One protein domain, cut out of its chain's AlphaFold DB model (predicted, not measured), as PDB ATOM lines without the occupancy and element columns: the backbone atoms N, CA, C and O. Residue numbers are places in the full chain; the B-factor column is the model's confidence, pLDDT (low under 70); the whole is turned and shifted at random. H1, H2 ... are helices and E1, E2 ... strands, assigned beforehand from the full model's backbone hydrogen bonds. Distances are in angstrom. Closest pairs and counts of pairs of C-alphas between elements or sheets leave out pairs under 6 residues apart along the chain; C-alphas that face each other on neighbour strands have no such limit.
ATOM      1  N   VAL A 302      14.489  28.958  40.606       51.25
ATOM      2  CA  VAL A 302      13.918  30.094  41.347       51.25
ATOM      3  C   VAL A 302      13.994  29.759  42.832       51.25
ATOM      4  O   VAL A 302      13.149  29.020  43.331       51.25
ATOM      5  N   PRO A 303      15.046  30.221  43.529       57.66
ATOM      6  CA  PRO A 303      15.102  30.134  44.974       57.66
ATOM      7  C   PRO A 303      14.059  31.097  45.537       57.66
ATOM      8  O   PRO A 303      14.208  32.315  45.431       57.66
ATOM      9  N   GLU A 304      12.991  30.561  46.111       74.06
ATOM     10  CA  GLU A 304      12.079  31.374  46.907       74.06
ATOM     11  C   GLU A 304      12.641  31.478  48.318       74.06
ATOM     12  O   GLU A 304      12.966  30.461  48.925       74.06
ATOM     13  N   VAL A 305      12.768  32.700  48.831       79.25
ATOM     14  CA  VAL A 305      13.161  32.955  50.217       79.25
ATOM     15  C   VAL A 305      12.010  33.668  50.904       79.25
ATOM     16  O   VAL A 305      11.561  34.713  50.433       79.25
ATOM     17  N   GLN A 306      11.549  33.121  52.022       82.31
ATOM     18  CA  GLN A 306      10.430  33.672  52.770       82.31
ATOM     19  C   GLN A 306      10.783  33.777  54.248       82.31
ATOM     20  O   GLN A 306      11.290  32.841  54.858       82.31
ATOM     21  N   MET A 307      10.499  34.933  54.839       83.19
ATOM     22  CA  MET A 307      10.622  35.138  56.276       83.19
ATOM     23  C   MET A 307       9.268  34.899  56.945       83.19
ATOM     24  O   MET A 307       8.224  35.238  56.379       83.19
ATOM     25  N   SER A 308       9.279  34.320  58.141       84.25
ATOM     26  CA  SER A 308       8.065  34.114  58.920       84.25
ATOM     27  C   SER A 308       7.452  35.449  59.376       84.25
ATOM     28  O   SER A 308       8.177  36.435  59.537       84.25
ATOM     29  N   PRO A 309       6.125  35.522  59.584       79.19
ATOM     30  CA  PRO A 309       5.434  36.695  60.119       79.19
ATOM     31  C   PRO A 309       6.094  37.367  61.333       79.19
ATOM     32  O   PRO A 309       6.116  38.598  61.382       79.19
ATOM     33  N   SER A 310       6.635  36.612  62.298       79.94
ATOM     34  CA  SER A 310       7.334  37.200  63.457       79.94
ATOM     35  C   SER A 310       8.799  37.561  63.193       79.94
ATOM     36  O   SER A 310       9.441  38.160  64.054       79.94
ATOM     37  N   GLY A 311       9.344  37.195  62.030       83.75
ATOM     38  CA  GLY A 311      10.765  37.329  61.714       83.75
ATOM     39  C   GLY A 311      11.658  36.272  62.370       83.75
ATOM     40  O   GLY A 311      12.866  36.321  62.170       83.75
ATOM     41  N   GLN A 312      11.097  35.332  63.140       84.81
ATOM     42  CA  GLN A 312      11.854  34.299  63.861       84.81
ATOM     43  C   GLN A 312      12.362  33.163  62.982       84.81
ATOM     44  O   GLN A 312      13.244  32.429  63.421       84.81
ATOM     45  N   TYR A 313      11.825  32.977  61.778       87.06
ATOM     46  CA  TYR A 313      12.263  31.910  60.884       87.06
ATOM     47  C   TYR A 313      12.463  32.424  59.463       87.06
ATOM     48  O   TYR A 313      11.779  33.339  59.006       87.06
ATOM     49  N   LEU A 314      13.403  31.808  58.757       86.50
ATOM     50  CA  LEU A 314      13.673  32.040  57.345       86.50
ATOM     51  C   LEU A 314      13.605  30.696  56.630       86.50
ATOM     52  O   LEU A 314      14.291  29.762  57.034       86.50
ATOM     53  N   SER A 315      12.806  30.589  55.576       86.19
ATOM     54  CA  SER A 315      12.821  29.445  54.671       86.19
ATOM     55  C   SER A 315      13.453  29.822  53.337       86.19
ATOM     56  O   SER A 315      13.315  30.949  52.859       86.19
ATOM     57  N   ALA A 316      14.133  28.860  52.721       83.94
ATOM     58  CA  ALA A 316      14.507  28.911  51.318       83.94
ATOM     59  C   ALA A 316      14.086  27.613  50.630       83.94
ATOM     60  O   ALA A 316      14.390  26.522  51.115       83.94
ATOM     61  N   VAL A 317      13.405  27.726  49.494       79.81
ATOM     62  CA  VAL A 317      12.958  26.588  48.691       79.81
ATOM     63  C   VAL A 317      13.770  26.534  47.411       79.81
ATOM     64  O   VAL A 317      13.824  27.500  46.653       79.81
ATOM     65  N   LYS A 318      14.371  25.380  47.141       79.31
ATOM     66  CA  LYS A 318      14.934  25.028  45.844       79.31
ATOM     67  C   LYS A 318      14.070  23.935  45.235       79.31
ATOM     68  O   LYS A 318      13.957  22.845  45.783       79.31
ATOM     69  N   VAL A 319      13.498  24.222  44.079       70.62
ATOM     70  CA  VAL A 319      12.717  23.258  43.304       70.62
ATOM     71  C   VAL A 319      13.591  22.765  42.157       70.62
ATOM     72  O   VAL A 319      14.145  23.569  41.413       70.62
ATOM     73  N   SER A 320      13.754  21.453  42.036       70.31
ATOM     74  CA  SER A 320      14.307  20.791  40.856       70.31
ATOM     75  C   SER A 320      13.226  19.935  40.198       70.31
ATOM     76  O   SER A 320      12.171  19.690  40.783       70.31
ATOM     77  N   ALA A 321      13.499  19.433  38.992       66.06
ATOM     78  CA  ALA A 321      12.589  18.521  38.296       66.06
ATOM     79  C   ALA A 321      12.251  17.250  39.106       66.06
ATOM     80  O   ALA A 321      11.219  16.631  38.872       66.06
ATOM     81  N   THR A 322      13.113  16.858  40.049       67.56
ATOM     82  CA  THR A 322      13.026  15.585  40.782       67.56
ATOM     83  C   THR A 322      12.955  15.741  42.297       67.56
ATOM     84  O   THR A 322      12.821  14.745  43.002       67.56
ATOM     85  N   SER A 323      13.069  16.958  42.831       68.12
ATOM     86  CA  SER A 323      13.073  17.181  44.276       68.12
ATOM     87  C   SER A 323      12.674  18.606  44.626       68.12
ATOM     88  O   SER A 323      13.032  19.554  43.929       68.12
ATOM     89  N   ILE A 324      11.986  18.765  45.750       68.62
ATOM     90  CA  ILE A 324      11.865  20.054  46.429       68.62
ATOM     91  C   ILE A 324      12.760  19.967  47.655       68.62
ATOM     92  O   ILE A 324      12.572  19.089  48.495       68.62
ATOM     93  N   ILE A 325      13.741  20.856  47.720       79.06
ATOM     94  CA  ILE A 325      14.641  21.034  48.848       79.06
ATOM     95  C   ILE A 325      14.170  22.273  49.593       79.06
ATOM     96  O   ILE A 325      14.240  23.384  49.068       79.06
ATOM     97  N   LEU A 326      13.720  22.086  50.823       79.50
ATOM     98  CA  LEU A 326      13.403  23.179  51.732       79.50
ATOM     99  C   LEU A 326      14.491  23.255  52.802       79.50
ATOM    100  O   LEU A 326      14.753  22.264  53.485       79.50
ATOM    101  N   ALA A 327      15.098  24.430  52.933       83.00
ATOM    102  CA  ALA A 327      15.993  24.781  54.022       83.00
ATOM    103  C   ALA A 327      15.285  25.765  54.958       83.00
ATOM    104  O   ALA A 327      14.607  26.687  54.497       83.00
ATOM    105  N   LEU A 328      15.413  25.549  56.266       82.62
ATOM    106  CA  LEU A 328      14.748  26.339  57.298       82.62
ATOM    107  C   LEU A 328      15.748  26.729  58.387       82.62
ATOM    108  O   LEU A 328      16.408  25.866  58.964       82.62
ATOM    109  N   TRP A 329      15.795  28.018  58.704       85.81
ATOM    110  CA  TRP A 329      16.626  28.579  59.763       85.81
ATOM    111  C   TRP A 329      15.766  29.280  60.799       85.81
ATOM    112  O   TRP A 329      14.780  29.935  60.454       85.81
ATOM    113  N   LYS A 330      16.176  29.199  62.062       85.50
ATOM    114  CA  LYS A 330      15.681  30.079  63.114       85.50
ATOM    115  C   LYS A 330      16.569  31.317  63.167       85.50
ATOM    116  O   LYS A 330      17.788  31.228  63.265       85.50
ATOM    117  N   VAL A 331      15.954  32.482  63.082       82.75
ATOM    118  CA  VAL A 331      16.611  33.776  63.217       82.75
ATOM    119  C   VAL A 331      16.695  34.092  64.708       82.75
ATOM    120  O   VAL A 331      15.678  34.272  65.378       82.75
ATOM    121  N   SER A 332      17.911  34.113  65.241       79.75
ATOM    122  CA  SER A 332      18.215  34.459  66.630       79.75
ATOM    123  C   SER A 332      19.076  35.725  66.695       79.75
ATOM    124  O   SER A 332      19.618  36.181  65.686       79.75
ATOM    125  N   GLU A 333      19.255  36.265  67.901       62.00
ATOM    126  CA  GLU A 333      20.216  37.351  68.144       62.00
ATOM    127  C   GLU A 333      21.671  36.930  67.859       62.00
ATOM    128  O   GLU A 333      22.511  37.781  67.567       62.00
ATOM    129  N   GLU A 334      21.976  35.628  67.905       66.81
ATOM    130  CA  GLU A 334      23.307  35.070  67.622       66.81
ATOM    131  C   GLU A 334      23.511  34.733  66.129       66.81
ATOM    132  O   GLU A 334      24.605  34.341  65.722       66.81
ATOM    133  N   GLY A 335      22.489  34.938  65.285       74.19
ATOM    134  CA  GLY A 335      22.499  34.632  63.853       74.19
ATOM    135  C   GLY A 335      21.477  33.560  63.466       74.19
ATOM    136  O   GLY A 335      20.443  33.401  64.118       74.19
ATOM    137  N   PHE A 336      21.744  32.837  62.377       68.75
ATOM    138  CA  PHE A 336      20.906  31.711  61.963       68.75
ATOM    139  C   PHE A 336      21.250  30.482  62.807       68.75
ATOM    140  O   PHE A 336      22.331  29.914  62.674       68.75
ATOM    141  N   GLU A 337      20.330  30.090  63.681       73.12
ATOM    142  CA  GLU A 337      20.371  28.806  64.366       73.12
ATOM    143  C   GLU A 337      19.741  27.754  63.448       73.12
ATOM    144  O   GLU A 337      18.608  27.910  62.977       73.12
ATOM    145  N   ASP A 338      20.468  26.670  63.197       63.44
ATOM    146  CA  ASP A 338      19.900  25.517  62.512       63.44
ATOM    147  C   ASP A 338      18.796  24.894  63.378       63.44
ATOM    148  O   ASP A 338      18.969  24.638  64.575       63.44
ATOM    149  N   MET A 339      17.643  24.625  62.769       61.97
ATOM    150  CA  MET A 339      16.550  23.931  63.443       61.97
ATOM    151  C   MET A 339      16.914  22.451  63.597       61.97
ATOM    152  O   MET A 339      16.799  21.666  62.656       61.97
ATOM    153  N   SER A 340      17.341  22.042  64.792       50.91
ATOM    154  CA  SER A 340      17.613  20.636  65.092       50.91
ATOM    155  C   SER A 340      16.298  19.869  65.293       50.91
ATOM    156  O   SER A 340      15.863  19.647  66.424       50.91
ATOM    157  N   TRP A 341      15.635  19.460  64.210       51.72
ATOM    158  CA  TRP A 341      14.561  18.472  64.320       51.72
ATOM    159  C   TRP A 341      15.196  17.136  64.700       51.72
ATOM    160  O   TRP A 341      15.965  16.547  63.942       51.72
ATOM    161  N   THR A 342      14.937  16.669  65.918       41.41
ATOM    162  CA  THR A 342      15.416  15.356  66.355       41.41
ATOM    163  C   THR A 342      14.802  14.276  65.466       41.41
ATOM    164  O   THR A 342      13.597  14.303  65.227       41.41
ATOM    165  N   ALA A 343      15.621  13.313  65.035       41.97
ATOM    166  CA  ALA A 343      15.337  12.217  64.095       41.97
ATOM    167  C   ALA A 343      14.162  11.264  64.448       41.97
ATOM    168  O   ALA A 343      14.040  10.193  63.862       41.97
ATOM    169  N   ASN A 344      13.296  11.632  65.393       38.56
ATOM    170  CA  ASN A 344      12.135  10.855  65.823       38.56
ATOM    171  C   ASN A 344      10.843  11.214  65.063       38.56
ATOM    172  O   ASN A 344       9.867  10.477  65.163       38.56
ATOM    173  N   GLY A 345      10.829  12.305  64.291       38.59
ATOM    174  CA  GLY A 345       9.767  12.601  63.328       38.59
ATOM    175  C   GLY A 345      10.187  12.127  61.942       38.59
ATOM    176  O   GLY A 345      11.119  12.681  61.367       38.59
ATOM    177  N   ILE A 346       9.537  11.088  61.411       39.91
ATOM    178  CA  ILE A 346       9.782  10.581  60.053       39.91
ATOM    179  C   ILE A 346       9.392  11.675  59.052       39.91
ATOM    180  O   ILE A 346       8.234  11.802  58.647       39.91
ATOM    181  N   VAL A 347      10.372  12.476  58.655       44.12
ATOM    182  CA  VAL A 347      10.335  13.213  57.402       44.12
ATOM    183  C   VAL A 347      11.049  12.335  56.380       44.12
ATOM    184  O   VAL A 347      12.196  11.939  56.587       44.12
ATOM    185  N   ASP A 348      10.334  11.979  55.313       45.19
ATOM    186  CA  ASP A 348      10.865  11.206  54.193       45.19
ATOM    187  C   ASP A 348      12.158  11.869  53.692       45.19
ATOM    188  O   ASP A 348      12.143  13.017  53.259       45.19
ATOM    189  N   THR A 349      13.279  11.158  53.853       44.59
ATOM    190  CA  THR A 349      14.652  11.552  53.487       44.59
ATOM    191  C   THR A 349      15.113  12.938  53.966       44.59
ATOM    192  O   THR A 349      15.225  13.887  53.196       44.59
ATOM    193  N   VAL A 350      15.504  13.025  55.241       39.69
ATOM    194  CA  VAL A 350      16.384  14.098  55.738       39.69
ATOM    195  C   VAL A 350      17.840  13.683  55.520       39.69
ATOM    196  O   VAL A 350      18.343  12.796  56.208       39.69
ATOM    197  N   THR A 351      18.546  14.322  54.589       42.38
ATOM    198  CA  THR A 351      20.018  14.307  54.582       42.38
ATOM    199  C   THR A 351      20.514  15.516  55.360       42.38
ATOM    200  O   THR A 351      20.421  16.644  54.886       42.38
ATOM    201  N   VAL A 352      21.032  15.284  56.567       38.34
ATOM    202  CA  VAL A 352      21.725  16.313  57.350       38.34
ATOM    203  C   VAL A 352      23.159  16.412  56.829       38.34
ATOM    204  O   VAL A 352      24.046  15.701  57.296       38.34
ATOM    205  N   GLU A 353      23.402  17.273  55.843       37.56
ATOM    206  CA  GLU A 353      24.760  17.691  55.484       37.56
ATOM    207  C   GLU A 353      25.047  19.055  56.127       37.56
ATOM    208  O   GLU A 353      24.354  20.035  55.875       37.56
ATOM    209  N   LYS A 354      26.084  19.123  56.975       38.38
ATOM    210  CA  LYS A 354      26.629  20.370  57.557       38.38
ATOM    211  C   LYS A 354      25.641  21.249  58.358       38.38
ATOM    212  O   LYS A 354      25.735  22.467  58.301       38.38
ATOM    213  N   GLY A 355      24.738  20.657  59.140       39.50
ATOM    214  CA  GLY A 355      23.883  21.401  60.084       39.50
ATOM    215  C   GLY A 355      22.574  21.935  59.497       39.50
ATOM    216  O   GLY A 355      21.603  22.065  60.228       39.50
ATOM    217  N   THR A 356      22.468  22.106  58.178       42.78
ATOM    218  CA  THR A 356      21.225  22.560  57.539       42.78
ATOM    219  C   THR A 356      20.198  21.426  57.446       42.78
ATOM    220  O   THR A 356      20.481  20.350  56.916       42.78
ATOM    221  N   LEU A 357      18.979  21.667  57.939       48.88
ATOM    222  CA  LEU A 357      17.859  20.745  57.771       48.88
ATOM    223  C   LEU A 357      17.360  20.813  56.321       48.88
ATOM    224  O   LEU A 357      16.746  21.801  55.923       48.88
ATOM    225  N   MET A 358      17.622  19.766  55.539       52.06
ATOM    226  CA  MET A 358      17.058  19.604  54.201       52.06
ATOM    227  C   MET A 358      15.858  18.668  54.264       52.06
ATOM    228  O   MET A 358      16.004  17.476  54.541       52.06
ATOM    229  N   LEU A 359      14.672  19.197  53.978       55.66
ATOM    230  CA  LEU A 359      13.504  18.367  53.702       55.66
ATOM    231  C   LEU A 359      13.543  18.040  52.213       55.66
ATOM    232  O   LEU A 359      13.292  18.921  51.390       55.66
ATOM    233  N   ALA A 360      13.920  16.808  51.872       50.41
ATOM    234  CA  ALA A 360      13.895  16.320  50.502       50.41
ATOM    235  C   ALA A 360      12.694  15.391  50.338       50.41
ATOM    236  O   ALA A 360      12.743  14.211  50.677       50.41
ATOM    237  N   HIS A 361      11.599  15.923  49.803       52.72
ATOM    238  CA  HIS A 361      10.485  15.076  49.406       52.72
ATOM    239  C   HIS A 361      10.830  14.304  48.138       52.72
ATOM    240  O   HIS A 361      11.082  14.911  47.096       52.72
ATOM    241  N   LEU A 362      10.767  12.969  48.208       42.28
ATOM    242  CA  LEU A 362      10.604  12.148  47.011       42.28
ATOM    243  C   LEU A 362       9.258  12.527  46.370       42.28
ATOM    244  O   LEU A 362       8.228  12.473  47.053       42.28
ATOM    245  N   PRO A 363       9.236  12.937  45.092       42.81
ATOM    246  CA  PRO A 363       8.031  13.387  44.423       42.81
ATOM    247  C   PRO A 363       7.171  12.170  44.073       42.81
ATOM    248  O   PRO A 363       7.072  11.771  42.926       42.81
ATOM    249  N   ASN A 364       6.482  11.595  45.058       43.78
ATOM    250  CA  ASN A 364       5.220  10.921  44.748       43.78
ATOM    251  C   ASN A 364       4.115  11.955  44.459       43.78
ATOM    252  O   ASN A 364       3.017  11.595  44.046       43.78
ATOM    253  N   PHE A 365       4.409  13.247  44.658       44.22
ATOM    254  CA  PHE A 365       3.615  14.356  44.158       44.22
ATOM    255  C   PHE A 365       4.136  14.795  42.781       44.22
ATOM    256  O   PHE A 365       4.762  15.841  42.645       44.22
ATOM    257  N   GLU A 366       3.846  14.009  41.740       43.81
ATOM    258  CA  GLU A 366       3.928  14.435  40.328       43.81
ATOM    259  C   GLU A 366       2.808  15.446  39.978       43.81
ATOM    260  O   GLU A 366       2.232  15.429  38.893       43.81
ATOM    261  N   GLY A 367       2.427  16.314  40.917       50.12
ATOM    262  CA  GLY A 367       1.382  17.303  40.703       50.12
ATOM    263  C   GLY A 367       1.951  18.540  39.999       50.12
ATOM    264  O   GLY A 367       2.691  19.289  40.641       50.12
ATOM    265  N   PRO A 368       1.586  18.846  38.735       54.00
ATOM    266  CA  PRO A 368       1.994  20.082  38.051       54.00
ATOM    267  C   PRO A 368       1.545  21.360  38.788       54.00
ATOM    268  O   PRO A 368       2.096  22.432  38.529       54.00
ATOM    269  N   ALA A 369       0.608  21.233  39.736       61.72
ATOM    270  CA  ALA A 369       0.054  22.256  40.622       61.72
ATOM    271  C   ALA A 369       1.038  23.345  41.071       61.72
ATOM    272  O   ALA A 369       0.778  24.532  40.906       61.72
ATOM    273  N   PHE A 370       2.165  22.969  41.676       66.62
ATOM    274  CA  PHE A 370       3.049  23.956  42.298       66.62
ATOM    275  C   PHE A 370       4.201  24.392  41.406       66.62
ATOM    276  O   PHE A 370       4.748  25.452  41.659       66.62
ATOM    277  N   SER A 371       4.493  23.685  40.308       65.50
ATOM    278  CA  SER A 371       5.534  24.080  39.335       65.50
ATOM    279  C   SER A 371       5.337  25.493  38.757       65.50
ATOM    280  O   SER A 371       6.252  26.094  38.199       65.50
ATOM    281  N   ARG A 372       4.116  26.022  38.882       66.94
ATOM    282  CA  ARG A 372       3.682  27.341  38.412       66.94
ATOM    283  C   ARG A 372       3.277  28.271  39.559       66.94
ATOM    284  O   ARG A 372       2.582  29.252  39.314       66.94
ATOM    285  N   SER A 373       3.634  27.927  40.795       69.25
ATOM    286  CA  SER A 373       3.321  28.715  41.981       69.25
ATOM    287  C   SER A 373       4.210  29.949  42.082       69.25
ATOM    288  O   SER A 373       5.404  29.885  41.795       69.25
ATOM    289  N   ALA A 374       3.631  31.056  42.544       70.38
ATOM    290  CA  ALA A 374       4.392  32.220  42.984       70.38
ATOM    291  C   ALA A 374       4.968  32.058  44.400       70.38
ATOM    292  O   ALA A 374       5.929  32.747  44.732       70.38
ATOM    293  N   ARG A 375       4.367  31.179  45.223       80.56
ATOM    294  CA  ARG A 375       4.815  30.856  46.583       80.56
ATOM    295  C   ARG A 375       4.680  29.366  46.881       80.56
ATOM    296  O   ARG A 375       3.584  28.863  47.144       80.56
ATOM    297  N   TYR A 376       5.806  28.669  46.861       81.88
ATOM    298  CA  TYR A 376       5.944  27.251  47.157       81.88
ATOM    299  C   TYR A 376       5.762  26.950  48.641       81.88
ATOM    300  O   TYR A 376       5.220  25.898  48.969       81.88
ATOM    301  N   CYS A 377       6.165  27.847  49.540       87.31
ATOM    302  CA  CYS A 377       5.922  27.677  50.969       87.31
ATOM    303  C   CYS A 377       5.177  28.865  51.584       87.31
ATOM    304  O   CYS A 377       5.068  29.931  50.983       87.31
ATOM    305  N   ALA A 378       4.628  28.661  52.782       88.38
ATOM    306  CA  ALA A 378       4.152  29.744  53.633       88.38
ATOM    307  C   ALA A 378       4.196  29.379  55.110       88.38
ATOM    308  O   ALA A 378       3.843  28.269  55.499       88.38
ATOM    309  N   PHE A 379       4.574  30.345  55.940       88.25
ATOM    310  CA  PHE A 379       4.424  30.250  57.387       88.25
ATOM    311  C   PHE A 379       2.993  30.600  57.788       88.25
ATOM    312  O   PHE A 379       2.433  31.563  57.267       88.25
ATOM    313  N   SER A 380       2.417  29.861  58.734       88.62
ATOM    314  CA  SER A 380       1.198  30.276  59.425       88.62
ATOM    315  C   SER A 380       1.426  31.589  60.174       88.62
ATOM    316  O   SER A 380       2.536  31.881  60.601       88.62
ATOM    317  N   ALA A 381       0.365  32.374  60.381       85.19
ATOM    318  CA  ALA A 381       0.435  33.674  61.058       85.19
ATOM    319  C   ALA A 381       1.049  33.643  62.477       85.19
ATOM    320  O   ALA A 381       1.488  34.678  62.972       85.19
ATOM    321  N   ASP A 382       1.036  32.485  63.140       88.38
ATOM    322  CA  ASP A 382       1.621  32.248  64.464       88.38
ATOM    323  C   ASP A 382       3.016  31.595  64.414       88.38
ATOM    324  O   ASP A 382       3.541  31.202  65.456       88.38
ATOM    325  N   ASP A 383       3.591  31.450  63.218       89.12
ATOM    326  CA  ASP A 383       4.883  30.826  62.926       89.12
ATOM    327  C   ASP A 383       5.026  29.388  63.447       89.12
ATOM    328  O   ASP A 383       6.132  28.893  63.664       89.12
ATOM    329  N   ARG A 384       3.903  28.694  63.668       90.44
ATOM    330  CA  ARG A 384       3.908  27.309  64.158       90.44
ATOM    331  C   ARG A 384       3.926  26.282  63.049       90.44
ATOM    332  O   ARG A 384       4.409  25.179  63.284       90.44
ATOM    333  N   VAL A 385       3.379  26.605  61.883       89.38
ATOM    334  CA  VAL A 385       3.221  25.668  60.774       89.38
ATOM    335  C   VAL A 385       3.877  26.234  59.523       89.38
ATOM    336  O   VAL A 385       3.594  27.359  59.129       89.38
ATOM    337  N   LEU A 386       4.736  25.445  58.884       90.00
ATOM    338  CA  LEU A 386       5.262  25.711  57.552       90.00
ATOM    339  C   LEU A 386       4.503  24.847  56.553       90.00
ATOM    340  O   LEU A 386       4.596  23.621  56.582       90.00
ATOM    341  N   TYR A 387       3.745  25.485  55.680       87.94
ATOM    342  CA  TYR A 387       3.038  24.827  54.599       87.94
ATOM    343  C   TYR A 387       3.939  24.702  53.372       87.94
ATOM    344  O   TYR A 387       4.632  25.652  53.010       87.94
ATOM    345  N   THR A 388       3.906  23.543  52.720       85.88
ATOM    346  CA  THR A 388       4.613  23.241  51.470       85.88
ATOM    347  C   THR A 388       3.657  22.528  50.504       85.88
ATOM    348  O   THR A 388       2.555  22.128  50.893       85.88
ATOM    349  N   PRO A 389       4.038  22.307  49.234       77.62
ATOM    350  CA  PRO A 389       3.280  21.437  48.347       77.62
ATOM    351  C   PRO A 389       3.242  20.030  48.954       77.62
ATOM    352  O   PRO A 389       4.281  19.503  49.350       77.62
ATOM    353  N   GLY A 390       2.054  19.439  49.083       78.44
ATOM    354  CA  GLY A 390       1.871  18.080  49.602       78.44
ATOM    355  C   GLY A 390       2.032  17.869  51.116       78.44
ATOM    356  O   GLY A 390       1.672  16.793  51.591       78.44
ATOM    357  N   ALA A 391       2.524  18.843  51.893       84.69
ATOM    358  CA  ALA A 391       2.743  18.673  53.334       84.69
ATOM    359  C   ALA A 391       2.671  19.988  54.129       84.69
ATOM    360  O   ALA A 391       2.769  21.087  53.593       84.69
ATOM    361  N   ALA A 392       2.455  19.867  55.434       87.44
ATOM    362  CA  ALA A 392       2.569  20.951  56.393       87.44
ATOM    363  C   ALA A 392       3.416  20.439  57.548       87.44
ATOM    364  O   ALA A 392       3.344  19.259  57.884       87.44
ATOM    365  N   TYR A 393       4.198  21.313  58.159       88.44
ATOM    366  CA  TYR A 393       5.141  20.949  59.204       88.44
ATOM    367  C   TYR A 393       4.926  21.822  60.411       88.44
ATOM    368  O   TYR A 393       5.015  23.040  60.298       88.44
ATOM    369  N   ASN A 394       4.691  21.221  61.570       90.25
ATOM    370  CA  ASN A 394       4.841  21.960  62.808       90.25
ATOM    371  C   ASN A 394       6.329  22.294  62.975       90.25
ATOM    372  O   ASN A 394       7.146  21.400  63.154       90.25
ATOM    373  N   ILE A 395       6.687  23.572  62.898       87.75
ATOM    374  CA  ILE A 395       8.082  24.030  62.902       87.75
ATOM    375  C   ILE A 395       8.779  23.667  64.217       87.75
ATOM    376  O   ILE A 395       9.968  23.351  64.217       87.75
ATOM    377  N   ILE A 396       8.035  23.676  65.330       84.62
ATOM    378  CA  ILE A 396       8.559  23.396  66.670       84.62
ATOM    379  C   ILE A 396       8.817  21.897  66.849       84.62
ATOM    380  O   ILE A 396       9.855  21.519  67.385       84.62
ATOM    381  N   THR A 397       7.877  21.041  66.434       86.62
ATOM    382  CA  THR A 397       7.978  19.587  66.664       86.62
ATOM    383  C   THR A 397       8.590  18.820  65.491       86.62
ATOM    384  O   THR A 397       8.994  17.673  65.661       86.62
ATOM    385  N   GLY A 398       8.650  19.424  64.302       83.31
ATOM    386  CA  GLY A 398       8.989  18.766  63.037       83.31
ATOM    387  C   GLY A 398       7.913  17.794  62.530       83.31
ATOM    388  O   GLY A 398       8.077  17.188  61.473       83.31
ATOM    389  N   GLU A 399       6.809  17.614  63.264       87.25
ATOM    390  CA  GLU A 399       5.761  16.660  62.902       87.25
ATOM    391  C   GLU A 399       4.944  17.155  61.704       87.25
ATOM    392  O   GLU A 399       4.620  18.344  61.593       87.25
ATOM    393  N   LYS A 400       4.561  16.223  60.821       86.06
ATOM    394  CA  LYS A 400       3.646  16.517  59.714       86.06
ATOM    395  C   LYS A 400       2.284  16.947  60.277       86.06
ATOM    396  O   LYS A 400       1.650  16.216  61.035       86.06
ATOM    397  N   ALA A 401       1.828  18.124  59.878       84.75
ATOM    398  CA  ALA A 401       0.486  18.632  60.110       84.75
ATOM    399  C   ALA A 401      -0.423  18.329  58.905       84.75
ATOM    400  O   ALA A 401       0.041  18.027  57.802       84.75
ATOM    401  N   ALA A 402      -1.738  18.410  59.110       83.38
ATOM    402  CA  ALA A 402      -2.700  18.262  58.024       83.38
ATOM    403  C   ALA A 402      -2.617  19.456  57.057       83.38
ATOM    404  O   ALA A 402      -2.616  20.610  57.486       83.38
ATOM    405  N   VAL A 403      -2.602  19.171  55.755       83.06
ATOM    406  CA  VAL A 403      -2.703  20.180  54.692       83.06
ATOM    407  C   VAL A 403      -4.128  20.299  54.164       83.06
ATOM    408  O   VAL A 403      -4.881  19.324  54.215       83.06
ATOM    409  N   PRO A 404      -4.509  21.462  53.607       82.81
ATOM    410  CA  PRO A 404      -5.683  21.567  52.745       82.81
ATOM    411  C   PRO A 404      -5.630  20.529  51.614       82.81
ATOM    412  O   PRO A 404      -4.558  20.280  51.055       82.81
ATOM    413  N   ARG A 405      -6.775  19.946  51.236       84.50
ATOM    414  CA  ARG A 405      -6.848  18.862  50.237       84.50
ATOM    415  C   ARG A 405      -6.245  19.259  48.900       84.50
ATOM    416  O   ARG A 405      -5.620  18.424  48.254       84.50
ATOM    417  N   CYS A 406      -6.367  20.528  48.517       85.25
ATOM    418  CA  CYS A 406      -5.792  21.054  47.282       85.25
ATOM    419  C   CYS A 406      -4.260  20.947  47.208       85.25
ATOM    420  O   CYS A 406      -3.710  20.944  46.112       85.25
ATOM    421  N   CYS A 407      -3.559  20.802  48.338       82.94
ATOM    422  CA  CYS A 407      -2.114  20.565  48.347       82.94
ATOM    423  C   CYS A 407      -1.740  19.144  47.913       82.94
ATOM    424  O   CYS A 407      -0.592  18.913  47.556       82.94
ATOM    425  N   THR A 408      -2.689  18.207  47.984       82.62
ATOM    426  CA  THR A 408      -2.511  16.780  47.669       82.62
ATOM    427  C   THR A 408      -3.324  16.328  46.455       82.62
ATOM    428  O   THR A 408      -3.318  15.150  46.107       82.62
ATOM    429  N   ASP A 409      -4.047  17.243  45.818       85.38
ATOM    430  CA  ASP A 409      -4.990  16.922  44.758       85.38
ATOM    431  C   ASP A 409      -4.324  17.001  43.378       85.38
ATOM    432  O   ASP A 409      -3.851  18.058  42.962       85.38
ATOM    433  N   ALA A 410      -4.297  15.872  42.666       82.88
ATOM    434  CA  ALA A 410      -3.674  15.762  41.349       82.88
ATOM    435  C   ALA A 410      -4.386  16.597  40.271       82.88
ATOM    436  O   ALA A 410      -3.785  16.917  39.247       82.88
ATOM    437  N   GLU A 411      -5.653  16.970  40.484       86.00
ATOM    438  CA  GLU A 411      -6.378  17.827  39.549       86.00
ATOM    439  C   GLU A 411      -5.968  19.299  39.655       86.00
ATOM    440  O   GLU A 411      -6.376  20.087  38.805       86.00
ATOM    441  N   VAL A 412      -5.200  19.711  40.665       86.88
ATOM    442  CA  VAL A 412      -4.771  21.106  40.807       86.88
ATOM    443  C   VAL A 412      -3.672  21.422  39.788       86.88
ATOM    444  O   VAL A 412      -2.651  20.748  39.712       86.88
ATOM    445  N   SER A 413      -3.875  22.467  38.985       84.69
ATOM    446  CA  SER A 413      -2.936  22.921  37.951       84.69
ATOM    447  C   SER A 413      -2.063  24.096  38.399       84.69
ATOM    448  O   SER A 413      -0.970  24.288  37.865       84.69
ATOM    449  N   CYS A 414      -2.528  24.878  39.377       88.06
ATOM    450  CA  CYS A 414      -1.796  25.992  39.978       88.06
ATOM    451  C   CYS A 414      -2.220  26.174  41.440       88.06
ATOM    452  O   CYS A 414      -3.414  26.136  41.715       88.06
ATOM    453  N   ALA A 415      -1.300  26.415  42.374       89.06
ATOM    454  CA  ALA A 415      -1.642  26.795  43.748       89.06
ATOM    455  C   ALA A 415      -0.649  27.810  44.321       89.06
ATOM    456  O   ALA A 415       0.524  27.773  43.973       89.06
ATOM    457  N   THR A 416      -1.100  28.715  45.190       91.50
ATOM    458  CA  THR A 416      -0.235  29.670  45.903       91.50
ATOM    459  C   THR A 416      -0.806  30.007  47.277       91.50
ATOM    460  O   THR A 416      -2.028  30.074  47.467       91.50
ATOM    461  N   TRP A 417       0.081  30.246  48.233       91.06
ATOM    462  CA  TRP A 417      -0.283  30.635  49.590       91.06
ATOM    463  C   TRP A 417      -0.418  32.154  49.744       91.06
ATOM    464  O   TRP A 417       0.261  32.951  49.083       91.06
ATOM    465  N   SER A 418      -1.284  32.573  50.669       92.25
ATOM    466  CA  SER A 418      -1.227  33.926  51.216       92.25
ATOM    467  C   SER A 418       0.077  34.135  51.995       92.25
ATOM    468  O   SER A 418       0.707  33.183  52.456       92.25
ATOM    469  N   VAL A 419       0.481  35.395  52.174       86.00
ATOM    470  CA  VAL A 419       1.734  35.761  52.867       86.00
ATOM    471  C   VAL A 419       1.837  35.139  54.267       86.00
ATOM    472  O   VAL A 419       2.928  34.775  54.696       86.00
ATOM    473  N   HIS A 420       0.707  35.005  54.963       85.44
ATOM    474  CA  HIS A 420       0.620  34.476  56.327       85.44
ATOM    475  C   HIS A 420       0.104  33.030  56.389       85.44
ATOM    476  O   HIS A 420      -0.323  32.582  57.458       85.44
ATOM    477  N   GLY A 421       0.067  32.332  55.247       84.88
ATOM    478  CA  GLY A 421      -0.338  30.927  55.160       84.88
ATOM    479  C   GLY A 421      -1.741  30.640  55.699       84.88
ATOM    480  O   GLY A 421      -2.047  29.496  56.003       84.88
ATOM    481  N   ASP A 422      -2.585  31.660  55.874       90.06
ATOM    482  CA  ASP A 422      -3.942  31.539  56.415       90.06
ATOM    483  C   ASP A 422      -4.955  31.105  55.349       90.06
ATOM    484  O   ASP A 422      -6.052  30.623  55.668       90.06
ATOM    485  N   ARG A 423      -4.582  31.292  54.078       93.81
ATOM    486  CA  ARG A 423      -5.340  30.876  52.907       93.81
ATOM    487  C   ARG A 423      -4.422  30.277  51.854       93.81
ATOM    488  O   ARG A 423      -3.299  30.732  51.656       93.81
ATOM    489  N   ILE A 424      -4.963  29.322  51.114       93.25
ATOM    490  CA  ILE A 424      -4.382  28.829  49.870       93.25
ATOM    491  C   ILE A 424      -5.388  29.034  48.752       93.25
ATOM    492  O   ILE A 424      -6.570  28.715  48.897       93.25
ATOM    493  N   ALA A 425      -4.922  29.587  47.643       94.44
ATOM    494  CA  ALA A 425      -5.684  29.636  46.411       94.44
ATOM    495  C   ALA A 425      -5.153  28.569  45.461       94.44
ATOM    496  O   ALA A 425      -3.941  28.401  45.335       94.44
ATOM    497  N   CYS A 426      -6.047  27.858  44.788       93.44
ATOM    498  CA  CYS A 426      -5.688  26.856  43.801       93.44
ATOM    499  C   CYS A 426      -6.640  26.881  42.606       93.44
ATOM    500  O   CYS A 426      -7.832  27.140  42.744       93.44
ATOM    501  N   ILE A 427      -6.107  26.591  41.426       91.81
ATOM    502  CA  ILE A 427      -6.868  26.364  40.205       91.81
ATOM    503  C   ILE A 427      -6.901  24.860  39.975       91.81
ATOM    504  O   ILE A 427      -5.859  24.219  39.865       91.81
ATOM    505  N   ARG A 428      -8.105  24.303  39.908       88.94
ATOM    506  CA  ARG A 428      -8.355  22.913  39.539       88.94
ATOM    507  C   ARG A 428      -8.550  22.816  38.025       88.94
ATOM    508  O   ARG A 428      -9.181  23.689  37.420       88.94
ATOM    509  N   SER A 429      -8.013  21.756  37.422       70.62
ATOM    510  CA  SER A 429      -8.259  21.355  36.034       70.62
ATOM    511  C   SER A 429      -9.768  21.411  35.764       70.62
ATOM    512  O   SER A 429     -10.557  20.962  36.596       70.62
ATOM    513  N   LYS A 430     -10.177  22.025  34.642       69.12
ATOM    514  CA  LYS A 430     -11.553  22.506  34.355       69.12
ATOM    515  C   LYS A 430     -11.918  23.859  34.992       69.12
ATOM    516  O   LYS A 430     -13.030  24.047  35.489       69.12
ATOM    517  N   ALA A 431     -11.005  24.828  34.942       84.25
ATOM    518  CA  ALA A 431     -11.351  26.250  35.043       84.25
ATOM    519  C   ALA A 431     -11.979  26.723  36.375       84.25
ATOM    520  O   ALA A 431     -12.734  27.700  36.404       84.25
ATOM    521  N   THR A 432     -11.690  26.040  37.488       93.69
ATOM    522  CA  THR A 432     -12.261  26.392  38.798       93.69
ATOM    523  C   THR A 432     -11.179  26.921  39.730       93.69
ATOM    524  O   THR A 432     -10.254  26.194  40.080       93.69
ATOM    525  N   LEU A 433     -11.303  28.185  40.134       95.31
ATOM    526  CA  LEU A 433     -10.494  28.801  41.182       95.31
ATOM    527  C   LEU A 433     -11.157  28.562  42.534       95.31
ATOM    528  O   LEU A 433     -12.293  28.977  42.758       95.31
ATOM    529  N   GLU A 434     -10.432  27.939  43.447       95.31
ATOM    530  CA  GLU A 434     -10.861  27.660  44.810       95.31
ATOM    531  C   GLU A 434      -9.916  28.360  45.786       95.31
ATOM    532  O   GLU A 434      -8.705  28.419  45.578       95.31
ATOM    533  N   VAL A 435     -10.467  28.915  46.862       95.50
ATOM    534  CA  VAL A 435      -9.696  29.506  47.956       95.50
ATOM    535  C   VAL A 435     -10.115  28.819  49.237       95.50
ATOM    536  O   VAL A 435     -11.281  28.890  49.625       95.50
ATOM    537  N   PHE A 436      -9.167  28.180  49.901       93.69
ATOM    538  CA  PHE A 436      -9.360  27.510  51.177       93.69
ATOM    539  C   PHE A 436      -8.734  28.344  52.288       93.69
ATOM    540  O   PHE A 436      -7.693  28.966  52.096       93.69
ATOM    541  N   ALA A 437      -9.370  28.361  53.453       91.12
ATOM    542  CA  ALA A 437      -8.732  28.749  54.702       91.12
ATOM    543  C   ALA A 437      -8.076  27.517  55.344       91.12
ATOM    544  O   ALA A 437      -8.328  26.382  54.930       91.12
ATOM    545  N   ASN A 438      -7.285  27.745  56.394       78.81
ATOM    546  CA  ASN A 438      -6.717  26.686  57.235       78.81
ATOM    547  C   ASN A 438      -7.741  25.584  57.573       78.81
ATOM    548  O   ASN A 438      -8.922  25.865  57.798       78.81
ATOM    549  N   ALA A 439      -7.264  24.334  57.633       76.12
ATOM    550  CA  ALA A 439      -8.069  23.126  57.845       76.12
ATOM    551  C   ALA A 439      -9.111  22.837  56.742       76.12
ATOM    552  O   ALA A 439     -10.204  22.354  57.030       76.12
ATOM    553  N   ASP A 440      -8.760  23.111  55.480       83.44
ATOM    554  CA  ASP A 440      -9.526  22.680  54.298       83.44
ATOM    555  C   ASP A 440     -10.931  23.305  54.180       83.44
ATOM    556  O   ASP A 440     -11.816  22.811  53.480       83.44
ATOM    557  N   ARG A 441     -11.164  24.437  54.855       92.00
ATOM    558  CA  ARG A 441     -12.442  25.147  54.769       92.00
ATOM    559  C   ARG A 441     -12.490  25.983  53.494       92.00
ATOM    560  O   ARG A 441     -11.871  27.044  53.439       92.00
ATOM    561  N   LEU A 442     -13.286  25.564  52.516       93.88
ATOM    562  CA  LEU A 442     -13.544  26.339  51.298       93.88
ATOM    563  C   LEU A 442     -14.164  27.712  51.637       93.88
ATOM    564  O   LEU A 442     -15.248  27.800  52.214       93.88
ATOM    565  N   VAL A 443     -13.467  28.791  51.284       95.81
ATOM    566  CA  VAL A 443     -13.869  30.196  51.491       95.81
ATOM    567  C   VAL A 443     -14.582  30.737  50.254       95.81
ATOM    568  O   VAL A 443     -15.645  31.365  50.345       95.81
ATOM    569  N   ALA A 444     -13.998  30.485  49.087       95.81
ATOM    570  CA  ALA A 444     -14.518  30.924  47.805       95.81
ATOM    571  C   ALA A 444     -14.275  29.854  46.741       95.81
ATOM    572  O   ALA A 444     -13.274  29.147  46.777       95.81
ATOM    573  N   SER A 445     -15.204  29.755  45.797       94.88
ATOM    574  CA  SER A 445     -15.058  28.967  44.579       94.88
ATOM    575  C   SER A 445     -15.642  29.787  43.436       94.88
ATOM    576  O   SER A 445     -16.678  30.442  43.602       94.88
ATOM    577  N   PHE A 446     -14.943  29.813  42.310       95.44
ATOM    578  CA  PHE A 446     -15.318  30.575  41.133       95.44
ATOM    579  C   PHE A 446     -14.932  29.798  39.879       95.44
ATOM    580  O   PHE A 446     -13.759  29.526  39.631       95.44
ATOM    581  N   HIS A 447     -15.944  29.439  39.098       94.88
ATOM    582  CA  HIS A 447     -15.787  28.707  37.852       94.88
ATOM    583  C   HIS A 447     -15.879  29.672  36.670       94.88
ATOM    584  O   HIS A 447     -16.856  30.413  36.546       94.88
ATOM    585  N   ASN A 448     -14.861  29.676  35.814       91.88
ATOM    586  CA  ASN A 448     -14.829  30.478  34.598       91.88
ATOM    587  C   ASN A 448     -13.822  29.868  33.628       91.88
ATOM    588  O   ASN A 448     -12.656  29.754  33.985       91.88
ATOM    589  N   GLU A 449     -14.233  29.553  32.401       90.50
ATOM    590  CA  GLU A 449     -13.371  28.965  31.358       90.50
ATOM    591  C   GLU A 449     -12.043  29.721  31.167       90.50
ATOM    592  O   GLU A 449     -11.003  29.118  30.924       90.50
ATOM    593  N   ARG A 450     -12.024  31.047  31.375       86.94
ATOM    594  CA  ARG A 450     -10.797  31.863  31.283       86.94
ATOM    595  C   ARG A 450      -9.739  31.497  32.333       86.94
ATOM    596  O   ARG A 450      -8.553  31.752  32.134       86.94
ATOM    597  N   ILE A 451     -10.149  30.904  33.450       90.38
ATOM    598  CA  ILE A 451      -9.250  30.487  34.531       90.38
ATOM    599  C   ILE A 451      -8.484  29.221  34.166       90.38
ATOM    600  O   ILE A 451      -7.400  29.013  34.698       90.38
ATOM    601  N   GLU A 452      -8.982  28.412  33.231       87.25
ATOM    602  CA  GLU A 452      -8.337  27.153  32.844       87.25
ATOM    603  C   GLU A 452      -6.890  27.351  32.382       87.25
ATOM    604  O   GLU A 452      -5.996  26.623  32.810       87.25
ATOM    605  N   ALA A 453      -6.656  28.392  31.580       87.62
ATOM    606  CA  ALA A 453      -5.332  28.778  31.099       87.62
ATOM    607  C   ALA A 453      -4.596  29.750  32.046       87.62
ATOM    608  O   ALA A 453      -3.480  30.188  31.758       87.62
ATOM    609  N   SER A 454      -5.214  30.134  33.167       90.44
ATOM    610  CA  SER A 454      -4.638  31.099  34.102       90.44
ATOM    611  C   SER A 454      -3.709  30.441  35.122       90.44
ATOM    612  O   SER A 454      -3.823  29.265  35.461       90.44
ATOM    613  N   ARG A 455      -2.778  31.236  35.641       90.31
ATOM    614  CA  ARG A 455      -1.893  30.926  36.765       90.31
ATOM    615  C   ARG A 455      -2.124  31.958  37.859       90.31
ATOM    616  O   ARG A 455      -2.462  33.106  37.566       90.31
ATOM    617  N   ILE A 456      -1.934  31.563  39.112       86.88
ATOM    618  CA  ILE A 456      -2.029  32.481  40.245       86.88
ATOM    619  C   ILE A 456      -0.665  33.145  40.431       86.88
ATOM    620  O   ILE A 456       0.300  32.506  40.839       86.88
ATOM    621  N   ALA A 457      -0.605  34.425  40.088       86.44
ATOM    622  CA  ALA A 457       0.606  35.229  40.062       86.44
ATOM    623  C   ALA A 457       0.993  35.776  41.439       86.44
ATOM    624  O   ALA A 457       2.174  35.848  41.743       86.44
ATOM    625  N   ASP A 458       0.021  36.179  42.260       91.75
ATOM    626  CA  ASP A 458       0.270  36.612  43.638       91.75
ATOM    627  C   ASP A 458      -1.020  36.592  44.473       91.75
ATOM    628  O   ASP A 458      -2.135  36.671  43.948       91.75
ATOM    629  N   PHE A 459      -0.850  36.533  45.790       92.50
ATOM    630  CA  PHE A 459      -1.891  36.710  46.792       92.50
ATOM    631  C   PHE A 459      -1.565  37.954  47.623       92.50
ATOM    632  O   PHE A 459      -0.494  38.029  48.234       92.50
ATOM    633  N   SER A 460      -2.491  38.911  47.662       93.44
ATOM    634  CA  SER A 460      -2.348  40.144  48.433       93.44
ATOM    635  C   SER A 460      -2.144  39.867  49.933       93.44
ATOM    636  O   SER A 460      -2.575  38.837  50.459       93.44
ATOM    637  N   ARG A 461      -1.497  40.793  50.647       89.50
ATOM    638  CA  ARG A 461      -1.134  40.657  52.071       89.50
ATOM    639  C   ARG A 461      -2.324  40.388  53.006       89.50
ATOM    640  O   ARG A 461      -2.198  39.618  53.949       89.50
ATOM    641  N   SER A 462      -3.475  41.001  52.746       92.56
ATOM    642  CA  SER A 462      -4.753  40.814  53.446       92.56
ATOM    643  C   SER A 462      -5.465  39.511  53.076       92.56
ATOM    644  O   SER A 462      -6.545  39.228  53.597       92.56
ATOM    645  N   ALA A 463      -4.899  38.744  52.139       93.38
ATOM    646  CA  ALA A 463      -5.485  37.546  51.561       93.38
ATOM    647  C   ALA A 463      -6.892  37.776  50.966       93.38
ATOM    648  O   ALA A 463      -7.721  36.857  50.895       93.38
ATOM    649  N   ARG A 464      -7.182  39.011  50.532       95.62
ATOM    650  CA  ARG A 464      -8.446  39.388  49.887       95.62
ATOM    651  C   ARG A 464      -8.378  39.325  48.366       95.62
ATOM    652  O   ARG A 464      -9.387  38.989  47.756       95.62
ATOM    653  N   TYR A 465      -7.238  39.642  47.762       96.75
ATOM    654  CA  TYR A 465      -7.115  39.736  46.311       96.75
ATOM    655  C   TYR A 465      -6.124  38.717  45.768       96.75
ATOM    656  O   TYR A 465      -5.049  38.517  46.332       96.75
ATOM    657  N   LEU A 466      -6.485  38.107  44.646       96.19
ATOM    658  CA  LEU A 466      -5.616  37.240  43.864       96.19
ATOM    659  C   LEU A 466      -5.306  37.914  42.539       96.19
ATOM    660  O   LEU A 466      -6.221  38.348  41.840       96.19
ATOM    661  N   LEU A 467      -4.027  37.984  42.193       95.75
ATOM    662  CA  LEU A 467      -3.590  38.366  40.862       95.75
ATOM    663  C   LEU A 467      -3.477  37.086  40.039       95.75
ATOM    664  O   LEU A 467      -2.750  36.165  40.406       95.75
ATOM    665  N   LEU A 468      -4.217  37.017  38.940       95.19
ATOM    666  CA  LEU A 468      -4.178  35.930  37.973       95.19
ATOM    667  C   LEU A 468      -3.516  36.430  36.692       95.19
ATOM    668  O   LEU A 468      -3.757  37.562  36.265       95.19
ATOM    669  N   VAL A 469      -2.723  35.571  36.064       92.94
ATOM    670  CA  VAL A 469      -2.130  35.815  34.749       92.94
ATOM    671  C   VAL A 469      -2.516  34.678  33.816       92.94
ATOM    672  O   VAL A 469      -2.355  33.516  34.169       92.94
ATOM    673  N   THR A 470      -3.036  34.990  32.633       92.19
ATOM    674  CA  THR A 470      -3.265  34.027  31.549       92.19
ATOM    675  C   THR A 470      -2.115  34.171  30.550       92.19
ATOM    676  O   THR A 470      -2.180  35.074  29.711       92.19
ATOM    677  N   PRO A 471      -1.047  33.350  30.634       85.75
ATOM    678  CA  PRO A 471       0.196  33.610  29.901       85.75
ATOM    679  C   PRO A 471       0.003  33.640  28.385       85.75
ATOM    680  O   PRO A 471       0.525  34.527  27.730       85.75
ATOM    681  N   GLU A 472      -0.836  32.748  27.848       85.44
ATOM    682  CA  GLU A 472      -1.134  32.658  26.407       85.44
ATOM    683  C   GLU A 472      -1.715  33.952  25.821       85.44
ATOM    684  O   GLU A 472      -1.589  34.216  24.630       85.44
ATOM    685  N   LYS A 473      -2.382  34.764  26.647       87.06
ATOM    686  CA  LYS A 473      -3.041  36.007  26.221       87.06
ATOM    687  C   LYS A 473      -2.420  37.255  26.837       87.06
ATOM    688  O   LYS A 473      -2.925  38.348  26.592       87.06
ATOM    689  N   TRP A 474      -1.402  37.098  27.687       85.81
ATOM    690  CA  TRP A 474      -0.856  38.167  28.531       85.81
ATOM    691  C   TRP A 474      -1.937  38.958  29.283       85.81
ATOM    692  O   TRP A 474      -1.808  40.157  29.530       85.81
ATOM    693  N   GLN A 475      -3.032  38.279  29.634       92.00
ATOM    694  CA  GLN A 475      -4.183  38.889  30.282       92.00
ATOM    695  C   GLN A 475      -4.013  38.786  31.793       92.00
ATOM    696  O   GLN A 475      -3.882  37.693  32.344       92.00
ATOM    697  N   TYR A 476      -4.050  39.931  32.464       93.81
ATOM    698  CA  TYR A 476      -4.026  40.003  33.918       93.81
ATOM    699  C   TYR A 476      -5.445  40.169  34.439       93.81
ATOM    700  O   TYR A 476      -6.265  40.861  33.834       93.81
ATOM    701  N   SER A 477      -5.755  39.530  35.558       95.62
ATOM    702  CA  SER A 477      -7.042  39.688  36.229       95.62
ATOM    703  C   SER A 477      -6.844  39.739  37.734       95.62
ATOM    704  O   SER A 477      -5.975  39.063  38.273       95.62
ATOM    705  N   VAL A 478      -7.665  40.520  38.422       96.56
ATOM    706  CA  VAL A 478      -7.729  40.546  39.880       96.56
ATOM    707  C   VAL A 478      -9.023  39.877  40.311       96.56
ATOM    708  O   VAL A 478     -10.109  40.308  39.932       96.56
ATOM    709  N   TYR A 479      -8.914  38.825  41.111       97.25
ATOM    710  CA  TYR A 479     -10.054  38.184  41.748       97.25
ATOM    711  C   TYR A 479     -10.177  38.667  43.194       97.25
ATOM    712  O   TYR A 479      -9.254  38.492  43.990       97.25
ATOM    713  N   ASP A 480     -11.307  39.279  43.544       97.19
ATOM    714  CA  ASP A 480     -11.639  39.622  44.931       97.19
ATOM    715  C   ASP A 480     -12.331  38.416  45.581       97.19
ATOM    716  O   ASP A 480     -13.453  38.047  45.233       97.19
ATOM    717  N   VAL A 481     -11.642  37.795  46.539       96.69
ATOM    718  CA  VAL A 481     -12.080  36.586  47.253       96.69
ATOM    719  C   VAL A 481     -13.358  36.836  48.054       96.69
ATOM    720  O   VAL A 481     -14.173  35.928  48.223       96.69
ATOM    721  N   GLN A 482     -13.553  38.060  48.554       95.50
ATOM    722  CA  GLN A 482     -14.696  38.409  49.390       95.50
ATOM    723  C   GLN A 482     -15.958  38.621  48.554       95.50
ATOM    724  O   GLN A 482     -17.018  38.102  48.901       95.50
ATOM    725  N   THR A 483     -15.856  39.375  47.457       96.12
ATOM    726  CA  THR A 483     -16.995  39.647  46.563       96.12
ATOM    727  C   THR A 483     -17.195  38.559  45.511       96.12
ATOM    728  O   THR A 483     -18.245  38.518  44.876       96.12
ATOM    729  N   ARG A 484     -16.212  37.662  45.342       96.50
ATOM    730  CA  ARG A 484     -16.162  36.601  44.324       96.50
ATOM    731  C   ARG A 484     -16.250  37.143  42.899       96.50
ATOM    732  O   ARG A 484     -16.826  36.507  42.018       96.50
ATOM    733  N   THR A 485     -15.687  38.326  42.677       96.00
ATOM    734  CA  THR A 485     -15.691  39.003  41.378       96.00
ATOM    735  C   THR A 485     -14.312  38.942  40.743       96.00
ATOM    736  O   THR A 485     -13.316  39.239  41.401       96.00
ATOM    737  N   LEU A 486     -14.269  38.603  39.454       96.12
ATOM    738  CA  LEU A 486     -13.069  38.675  38.629       96.12
ATOM    739  C   LEU A 486     -13.103  39.967  37.805       96.12
ATOM    740  O   LEU A 486     -14.032  40.177  37.025       96.12
ATOM    741  N   SER A 487     -12.096  40.816  37.975       95.62
ATOM    742  CA  SER A 487     -11.923  42.058  37.227       95.62
ATOM    743  C   SER A 487     -10.704  41.940  36.324       95.62
ATOM    744  O   SER A 487      -9.600  41.686  36.800       95.62
ATOM    745  N   GLU A 488     -10.887  42.120  35.021       94.88
ATOM    746  CA  GLU A 488      -9.775  42.112  34.074       94.88
ATOM    747  C   GLU A 488      -8.994  43.420  34.166       94.88
ATOM    748  O   GLU A 488      -9.572  44.508  34.195       94.88
TER     749      GLU A 488
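Overview. This is residues 302 to 488 of the 1017 residues of an uncharacterized protein of Zopfia rhizophila CBS 207.26 (UniProt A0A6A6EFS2). Two lobes lie along the longest axis: one is a sandwich of two four-stranded antiparallel sheets, E8 E9 E10 E11 and E12 E13 E14 E15, and the other is looser, with a five-stranded branched sheet, E1 to E5, as a wall and the small hairpin E6 and E7 over one of its faces, apart from its strands. In the sandwich E8 is close to E12, and the short helix H1 lies in the link by which the chain passes from one sheet to the other. The printed part has 187 residues, with eleven strands, H1 and four more strands in that order; the pairings in the sheets are antiparallel. The class is mostly strand, though under half of the residues are in named elements. The whole is compact, with a radius of gyration of the C-alphas of 16.6 A and spans of 48 by 32 by 28 A.

Along the chain. E1 covers residues 304 to 307 and begins at C-alpha 304 (12.079, 31.374, 46.907). E2, residues 313 to 319, is 19.6 A long, and E3, residues 324 to 332, is the longest strand by residues and measures 25.6 A. E4 is residues 335 to 338 and E5 residues 358 to 361. E6 is residues 385 to 388 and E7 residues 391 to 394. Then come E8, residues 412 to 417, E9, residues 423 to 428, E10, residues 432 to 437, 16.5 A long, and E11, residues 441 to 447, 17.6 A long. H1, residues 449 to 452, begins at C-alpha 449 (-13.371, 28.965, 31.358). E12 is residues 455 to 459, E13 residues 465 to 470, 16.3 A long, E14 residues 475 to 480, 16.5 A long, and E15 residues 485 to 488, ending at C-alpha 488 (-9.775, 42.112, 34.074).

Arrangement. E1 to E4 form a meander, each strand the antiparallel neighbour of the one before. N 306 and O 315 of the hairpin E1 and E2 are 2.9 A apart, and N 316 and O 327 of the hairpin E2 and E3 are 2.8 A apart. Beside E3, E2 lies on one side and E4 and E5 on the other; the pairing is staggered, with E5 beside residues 324 to 327 and E4 beside residues 329 to 332. Between the neighbour strands E3 and E4, a hairpin, N 330 and O 337 are within hydrogen-bond range at 2.9 A, and between the neighbour strands E3 and E5, N 359 and O 326 are within hydrogen-bond range at 3.1 A. In the hairpin E6 and E7, N 386 and O 393 are 2.8 A apart; residues 378 to 379 pair with 386 to 387 of E6, and residues 400 to 401 with 392 to 393 of E7. E6 and E8 are only just apart, at 8.4 A. E8 to E11 and E12 to E15 are two further meanders, with N 426 and O 434 at 2.8 A between E9 and E10, and N 468 and O 477 at 2.8 A between E13 and E14. The two sheets form a sandwich, face to face, 9.7 A centre to centre where they face each other, with strands at 33 degrees. The closest C-alphas of E8 and E12 are those of Cys 414 and Arg 455, 5.9 A apart, while E11 and E15 are only just apart, at 8.4 A. H1 is on the sheet E8 E9 E10 E11 at a height of 8.0 A and only grazes the other with residues 450 to 452. H1 is too short for an O i to N i+4 pair; its one O i to N i+3 pair is within hydrogen-bond range.

Size, cuts and confidence. The outline is only just rounded, and the two C-alphas farthest apart, those of Glu 334 and Glu 449, are 51.9 A apart. The printed part has no cut. The links E4 to E5, E5 to E6 and E7 to E8 are long, with 19, 23 and 17 residues. Mean pLDDT of the printed part is 78.9; 46 residues are under 70, among them residues 338 to 373, which include E5.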